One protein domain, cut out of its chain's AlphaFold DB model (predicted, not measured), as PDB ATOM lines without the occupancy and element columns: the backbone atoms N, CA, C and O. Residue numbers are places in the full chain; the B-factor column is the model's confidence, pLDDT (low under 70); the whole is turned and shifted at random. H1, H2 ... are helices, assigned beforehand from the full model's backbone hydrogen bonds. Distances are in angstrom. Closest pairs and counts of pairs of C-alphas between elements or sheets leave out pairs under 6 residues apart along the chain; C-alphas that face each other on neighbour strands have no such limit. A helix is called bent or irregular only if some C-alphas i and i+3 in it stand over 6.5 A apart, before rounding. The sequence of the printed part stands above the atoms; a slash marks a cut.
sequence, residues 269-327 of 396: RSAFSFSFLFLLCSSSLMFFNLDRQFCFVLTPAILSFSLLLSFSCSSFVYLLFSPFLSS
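This is residues 269 to 327 of the 396 residues of an uncharacterized protein of Penaeus vannamei (UniProt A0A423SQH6). Two helices of unequal length run loosely side by side, the chain folding back between them, and the far end of the longer one, H2 residues 314 to 327, sticks out free. The printed part has 59 residues, with H1 then H2 and no named strand; the class is all helix. It is only just loose, close to extended, with a radius of gyration of the C-alphas of 15.3 A, and a rod spanning 52 by 21 by 7 A.

H1, residues 269 to 287, and H2, residues 292 to 327, are close but not clearly touching; their closest C-alphas, those of Phe 287 and Cys 295, are 8.0 A apart. They run opposite ways at a shallow tilt of 9 degrees. Every O i to N i+4 pair is within hydrogen-bond range in H1, and 26 of 32 in H2.

H1 begins at C-alpha 269 (5.155, 31.059, 67.525) and is 27.4 A long. H2, 51.7 A long, has a kink of 44 degrees near residue 299 and ends at C-alpha 327 (12.307, 32.178, 48.644). It is only just irregular: C-alphas 320 and 323 are 6.7 A apart.

The C-alphas farthest apart, of Gln 293 and Ser 327, are 52.4 A apart. The printed part has no cut, and its link is tight. Mean pLDDT of the printed part is 71.7; residues 281 to 296 are among those under 70.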
ATOM      1  N   ARG A 269       3.810  31.619  67.351       62.25
ATOM      2  CA  ARG A 269       5.155  31.059  67.525       62.25
ATOM      3  C   ARG A 269       5.655  31.167  68.967       62.25
ATOM      4  O   ARG A 269       6.228  30.210  69.487       62.25
ATOM      5  N   SER A 270       5.422  32.306  69.622       56.56
ATOM      6  CA  SER A 270       5.790  32.495  71.030       56.56
ATOM      7  C   SER A 270       4.951  31.619  71.970       56.56
ATOM      8  O   SER A 270       5.499  30.979  72.867       56.56
ATOM      9  N   ALA A 271       3.647  31.494  71.701       57.78
ATOM     10  CA  ALA A 271       2.723  30.689  72.496       57.78
ATOM     11  C   ALA A 271       3.018  29.184  72.393       57.78
ATOM     12  O   ALA A 271       2.949  28.470  73.397       57.78
ATOM     13  N   PHE A 272       3.413  28.706  71.207       69.62
ATOM     14  CA  PHE A 272       3.791  27.309  71.003       69.62
ATOM     15  C   PHE A 272       5.109  26.974  71.714       69.62
ATOM     16  O   PHE A 272       5.198  25.970  72.419       69.62
ATOM     17  N   SER A 273       6.110  27.856  71.612       71.25
ATOM     18  CA  SER A 273       7.386  27.692  72.319       71.25
ATOM     19  C   SER A 273       7.213  27.704  73.840       71.25
ATOM     20  O   SER A 273       7.864  26.925  74.535       71.25
ATOM     21  N   PHE A 274       6.347  28.577  74.361       61.62
ATOM     22  CA  PHE A 274       6.095  28.686  75.797       61.62
ATOM     23  C   PHE A 274       5.340  27.467  76.334       61.62
ATOM     24  O   PHE A 274       5.747  26.888  77.337       61.62
ATOM     25  N   SER A 275       4.301  27.020  75.621       66.19
ATOM     26  CA  SER A 275       3.548  25.806  75.969       66.19
ATOM     27  C   SER A 275       4.443  24.569  75.983       66.19
ATOM     28  O   SER A 275       4.332  23.738  76.879       66.19
ATOM     29  N   PHE A 276       5.377  24.471  75.033       74.44
ATOM     30  CA  PHE A 276       6.319  23.360  74.951       74.44
ATOM     31  C   PHE A 276       7.319  23.342  76.113       74.44
ATOM     32  O   PHE A 276       7.500  22.310  76.755       74.44
ATOM     33  N   LEU A 277       7.925  24.492  76.430       74.06
ATOM     34  CA  LEU A 277       8.814  24.654  77.587       74.06
ATOM     35  C   LEU A 277       8.094  24.353  78.902       74.06
ATOM     36  O   LEU A 277       8.643  23.672  79.766       74.06
ATOM     37  N   PHE A 278       6.851  24.817  79.029       69.06
ATOM     38  CA  PHE A 278       6.018  24.548  80.190       69.06
ATOM     39  C   PHE A 278       5.729  23.051  80.331       69.06
ATOM     40  O   PHE A 278       5.889  22.505  81.421       69.06
ATOM     41  N   LEU A 279       5.389  22.358  79.240       74.69
ATOM     42  CA  LEU A 279       5.158  20.911  79.251       74.69
ATOM     43  C   LEU A 279       6.427  20.141  79.627       74.69
ATOM     44  O   LEU A 279       6.368  19.237  80.457       74.69
ATOM     45  N   LEU A 280       7.583  20.530  79.083       75.06
ATOM     46  CA  LEU A 280       8.870  19.899  79.386       75.06
ATOM     47  C   LEU A 280       9.255  20.089  80.862       75.06
ATOM     48  O   LEU A 280       9.671  19.143  81.532       75.06
ATOM     49  N   CYS A 281       9.051  21.300  81.389       68.81
ATOM     50  CA  CYS A 281       9.322  21.635  82.785       68.81
ATOM     51  C   CYS A 281       8.368  20.903  83.743       68.81
ATOM     52  O   CYS A 281       8.801  20.358  84.758       68.81
ATOM     53  N   SER A 282       7.083  20.828  83.389       66.12
ATOM     54  CA  SER A 282       6.058  20.110  84.159       66.12
ATOM     55  C   SER A 282       6.335  18.605  84.195       66.12
ATOM     56  O   SER A 282       6.223  17.972  85.242       66.12
ATOM     57  N   SER A 283       6.774  18.044  83.065       67.75
ATOM     58  CA  SER A 283       7.142  16.628  82.945       67.75
ATOM     59  C   SER A 283       8.361  16.286  83.805       67.75
ATOM     60  O   SER A 283       8.374  15.246  84.456       67.75
ATOM     61  N   SER A 284       9.358  17.177  83.862       66.50
ATOM     62  CA  SER A 284      10.532  17.025  84.736       66.50
ATOM     63  C   SER A 284      10.188  17.123  86.226       66.50
ATOM     64  O   SER A 284      10.716  16.356  87.028       66.50
ATOM     65  N   LEU A 285       9.282  18.028  86.613       66.81
ATOM     66  CA  LEU A 285       8.859  18.197  88.011       66.81
ATOM     67  C   LEU A 285       8.038  17.014  88.531       66.81
ATOM     68  O   LEU A 285       8.250  16.571  89.659       66.81
ATOM     69  N   MET A 286       7.153  16.458  87.700       67.62
ATOM     70  CA  MET A 286       6.423  15.221  88.015       67.62
ATOM     71  C   MET A 286       7.378  14.041  88.234       67.62
ATOM     72  O   MET A 286       7.093  13.136  89.015       67.62
ATOM     73  N   PHE A 287       8.541  14.079  87.587       60.25
ATOM     74  CA  PHE A 287       9.537  13.021  87.641       60.25
ATOM     75  C   PHE A 287      10.344  12.976  88.934       60.25
ATOM     76  O   PHE A 287      10.690  11.898  89.409       60.25
ATOM     77  N   PHE A 288      10.597  14.137  89.536       63.75
ATOM     78  CA  PHE A 288      11.284  14.231  90.825       63.75
ATOM     79  C   PHE A 288      10.480  13.635  91.991       63.75
ATOM     80  O   PHE A 288      11.055  13.385  93.048       63.75
ATOM     81  N   ASN A 289       9.176  13.400  91.809       65.44
ATOM     82  CA  ASN A 289       8.290  12.847  92.837       65.44
ATOM     83  C   ASN A 289       8.086  11.326  92.749       65.44
ATOM     84  O   ASN A 289       7.440  10.756  93.627       65.44
ATOM     85  N   LEU A 290       8.597  10.658  91.712       64.69
ATOM     86  CA  LEU A 290       8.435   9.212  91.569       64.69
ATOM     87  C   LEU A 290       9.559   8.453  92.281       64.69
ATOM     88  O   LEU A 290      10.727   8.834  92.243       64.69
ATOM     89  N   ASP A 291       9.164   7.369  92.946       69.25
ATOM     90  CA  ASP A 291      10.019   6.530  93.779       69.25
ATOM     91  C   ASP A 291      11.260   6.025  93.013       69.25
ATOM     92  O   ASP A 291      11.190   5.675  91.828       69.25
ATOM     93  N   ARG A 292      12.411   5.966  93.701       65.19
ATOM     94  CA  ARG A 292      13.754   5.777  93.109       65.19
ATOM     95  C   ARG A 292      13.880   4.523  92.240       65.19
ATOM     96  O   ARG A 292      14.752   4.469  91.375       65.19
ATOM     97  N   GLN A 293      13.029   3.523  92.458       66.75
ATOM     98  CA  GLN A 293      13.048   2.267  91.708       66.75
ATOM     99  C   GLN A 293      12.435   2.388  90.305       66.75
ATOM    100  O   GLN A 293      12.912   1.733  89.380       66.75
ATOM    101  N   PHE A 294      11.452   3.271  90.100       67.56
ATOM    102  CA  PHE A 294      10.864   3.498  88.773       67.56
ATOM    103  C   PHE A 294      11.734   4.394  87.885       67.56
ATOM    104  O   PHE A 294      11.677   4.293  86.655       67.56
ATOM    105  N   CYS A 295      12.595   5.223  88.483       69.12
ATOM    106  CA  CYS A 295      13.485   6.105  87.738       69.12
ATOM    107  C   CYS A 295      14.422   5.336  86.795       69.12
ATOM    108  O   CYS A 295      14.685   5.820  85.699       69.12
ATOM    109  N   PHE A 296      14.902   4.139  87.141       69.81
ATOM    110  CA  PHE A 296      15.932   3.474  86.329       69.81
ATOM    111  C   PHE A 296      15.431   3.040  84.940       69.81
ATOM    112  O   PHE A 296      16.147   3.174  83.951       69.81
ATOM    113  N   VAL A 297      14.181   2.577  84.848       72.56
ATOM    114  CA  VAL A 297      13.576   2.127  83.581       72.56
ATOM    115  C   VAL A 297      12.917   3.284  82.833       72.56
ATOM    116  O   VAL A 297      12.965   3.349  81.606       72.56
ATOM    117  N   LEU A 298      12.327   4.233  83.561       77.19
ATOM    118  CA  LEU A 298      11.529   5.296  82.959       77.19
ATOM    119  C   LEU A 298      12.387   6.489  82.485       77.19
ATOM    120  O   LEU A 298      12.024   7.157  81.517       77.19
ATOM    121  N   THR A 299      13.576   6.702  83.069       77.06
ATOM    122  CA  THR A 299      14.528   7.743  82.628       77.06
ATOM    123  C   THR A 299      14.972   7.578  81.166       77.06
ATOM    124  O   THR A 299      14.839   8.544  80.416       77.06
ATOM    125  N   PRO A 300      15.460   6.413  80.689       76.50
ATOM    126  CA  PRO A 300      15.880   6.278  79.292       76.50
ATOM    127  C   PRO A 300      14.721   6.426  78.297       76.50
ATOM    128  O   PRO A 300      14.930   6.987  77.223       76.50
ATOM    129  N   ALA A 301      13.509   5.985  78.655       73.69
ATOM    130  CA  ALA A 301      12.318   6.120  77.814       73.69
ATOM    131  C   ALA A 301      11.862   7.582  77.665       73.69
ATOM    132  O   ALA A 301      11.453   8.018  76.594       73.69
ATOM    133  N   ILE A 302      11.972   8.378  78.724       76.56
ATOM    134  CA  ILE A 302      11.618   9.802  78.664       76.56
ATOM    135  C   ILE A 302      12.701  10.616  77.991       76.56
ATOM    136  O   ILE A 302      12.413  11.574  77.275       76.56
ATOM    137  N   LEU A 303      13.953  10.224  78.180       77.94
ATOM    138  CA  LEU A 303      15.084  10.860  77.534       77.94
ATOM    139  C   LEU A 303      15.064  10.573  76.021       77.94
ATOM    140  O   LEU A 303      15.334  11.479  75.236       77.94
ATOM    141  N   SER A 304      14.647   9.373  75.593       77.00
ATOM    142  CA  SER A 304      14.393   9.080  74.177       77.00
ATOM    143  C   SER A 304      13.183   9.845  73.638       77.00
ATOM    144  O   SER A 304      13.295  10.454  72.579       77.00
ATOM    145  N   PHE A 305      12.075   9.910  74.382       78.38
ATOM    146  CA  PHE A 305      10.897  10.686  73.986       78.38
ATOM    147  C   PHE A 305      11.210  12.181  73.842       78.38
ATOM    148  O   PHE A 305      10.852  12.797  72.843       78.38
ATOM    149  N   SER A 306      11.957  12.755  74.786       79.75
ATOM    150  CA  SER A 306      12.378  14.161  74.759       79.75
ATOM    151  C   SER A 306      13.294  14.458  73.571       79.75
ATOM    152  O   SER A 306      13.160  15.502  72.938       79.75
ATOM    153  N   LEU A 307      14.190  13.528  73.219       77.62
ATOM    154  CA  LEU A 307      15.029  13.640  72.023       77.62
ATOM    155  C   LEU A 307      14.207  13.577  70.738       77.62
ATOM    156  O   LEU A 307      14.427  14.379  69.834       77.62
ATOM    157  N   LEU A 308      13.246  12.658  70.666       77.56
ATOM    158  CA  LEU A 308      12.365  12.492  69.510       77.56
ATOM    159  C   LEU A 308      11.497  13.739  69.310       77.56
ATOM    160  O   LEU A 308      11.367  14.246  68.197       77.56
ATOM    161  N   LEU A 309      10.993  14.297  70.409       78.94
ATOM    162  CA  LEU A 309      10.210  15.523  70.424       78.94
ATOM    163  C   LEU A 309      11.059  16.750  70.053       78.94
ATOM    164  O   LEU A 309      10.618  17.586  69.265       78.94
ATOM    165  N   SER A 310      12.301  16.836  70.543       78.88
ATOM    166  CA  SER A 310      13.251  17.890  70.166       78.88
ATOM    167  C   SER A 310      13.642  17.804  68.689       78.88
ATOM    168  O   SER A 310      13.710  18.827  68.008       78.88
ATOM    169  N   PHE A 311      13.877  16.597  68.169       76.00
ATOM    170  CA  PHE A 311      14.190  16.373  66.760       76.00
ATOM    171  C   PHE A 311      12.998  16.715  65.864       76.00
ATOM    172  O   PHE A 311      13.163  17.378  64.839       76.00
ATOM    173  N   SER A 312      11.788  16.335  66.282       78.31
ATOM    174  CA  SER A 312      10.547  16.677  65.591       78.31
ATOM    175  C   SER A 312      10.307  18.192  65.584       78.31
ATOM    176  O   SER A 312      10.076  18.758  64.519       78.31
ATOM    177  N   CYS A 313      10.483  18.885  66.717       77.44
ATOM    178  CA  CYS A 313      10.388  20.348  66.777       77.44
ATOM    179  C   CYS A 313      11.446  21.040  65.912       77.44
ATOM    180  O   CYS A 313      11.121  21.977  65.187       77.44
ATOM    181  N   SER A 314      12.699  20.577  65.936       76.94
ATOM    182  CA  SER A 314      13.755  21.132  65.083       76.94
ATOM    183  C   SER A 314      13.448  20.922  63.601       76.94
ATOM    184  O   SER A 314      13.644  21.833  62.800       76.94
ATOM    185  N   SER A 315      12.936  19.746  63.236       75.12
ATOM    186  CA  SER A 315      12.538  19.427  61.862       75.12
ATOM    187  C   SER A 315      11.338  20.262  61.427       75.12
ATOM    188  O   SER A 315      11.323  20.771  60.314       75.12
ATOM    189  N   PHE A 316      10.365  20.477  62.313       74.62
ATOM    190  CA  PHE A 316       9.213  21.332  62.052       74.62
ATOM    191  C   PHE A 316       9.625  22.791  61.852       74.62
ATOM    192  O   PHE A 316       9.208  23.414  60.882       74.62
ATOM    193  N   VAL A 317      10.500  23.329  62.709       79.75
ATOM    194  CA  VAL A 317      11.066  24.672  62.521       79.75
ATOM    195  C   VAL A 317      11.837  24.731  61.205       79.75
ATOM    196  O   VAL A 317      11.651  25.674  60.445       79.75
ATOM    197  N   TYR A 318      12.641  23.718  60.879       75.94
ATOM    198  CA  TYR A 318      13.354  23.675  59.605       75.94
ATOM    199  C   TYR A 318      12.395  23.669  58.410       75.94
ATOM    200  O   TYR A 318      12.580  24.463  57.499       75.94
ATOM    201  N   LEU A 319      11.338  22.856  58.425       75.56
ATOM    202  CA  LEU A 319      10.322  22.818  57.368       75.56
ATOM    203  C   LEU A 319       9.535  24.126  57.264       75.56
ATOM    204  O   LEU A 319       9.215  24.550  56.159       75.56
ATOM    205  N   LEU A 320       9.270  24.791  58.388       78.56
ATOM    206  CA  LEU A 320       8.572  26.075  58.422       78.56
ATOM    207  C   LEU A 320       9.452  27.218  57.897       78.56
ATOM    208  O   LEU A 320       8.946  28.140  57.266       78.56
ATOM    209  N   PHE A 321      10.769  27.149  58.118       74.31
ATOM    210  CA  PHE A 321      11.743  28.118  57.608       74.31
ATOM    211  C   PHE A 321      12.270  27.793  56.208       74.31
ATOM    212  O   PHE A 321      12.692  28.704  55.504       74.31
ATOM    213  N   SER A 322      12.207  26.535  55.776       77.44
ATOM    214  CA  SER A 322      12.647  26.074  54.458       77.44
ATOM    215  C   SER A 322      12.031  26.869  53.295       77.44
ATOM    216  O   SER A 322      12.797  27.318  52.445       77.44
ATOM    217  N   PRO A 323      10.713  27.165  53.241       71.12
ATOM    218  CA  PRO A 323      10.153  27.973  52.158       71.12
ATOM    219  C   PRO A 323      10.616  29.432  52.209       71.12
ATOM    220  O   PRO A 323      10.796  30.036  51.156       71.12
ATOM    221  N   PHE A 324      10.874  29.998  53.394       69.06
ATOM    222  CA  PHE A 324      11.439  31.348  53.518       69.06
ATOM    223  C   PHE A 324      12.892  31.384  53.044       69.06
ATOM    224  O   PHE A 324      13.257  32.260  52.270       69.06
ATOM    225  N   LEU A 325      13.701  30.402  53.444       70.62
ATOM    226  CA  LEU A 325      15.086  30.262  52.993       70.62
ATOM    227  C   LEU A 325      15.160  29.990  51.483       70.62
ATOM    228  O   LEU A 325      15.989  30.582  50.798       70.62
ATOM    229  N   SER A 326      14.250  29.166  50.958       73.38
ATOM    230  CA  SER A 326      14.113  28.882  49.526       73.38
ATOM    231  C   SER A 326      13.696  30.134  48.742       73.38
ATOM    232  O   SER A 326      14.324  30.480  47.743       73.38
ATOM    233  N   SER A 327      12.731  30.906  49.252       69.06
ATOM    234  CA  SER A 327      12.307  32.178  48.644       69.06
ATOM    235  C   SER A 327      13.416  33.237  48.678       69.06
ATOM    236  O   SER A 327      13.581  33.986  47.720       69.06
TER     237      SER A 327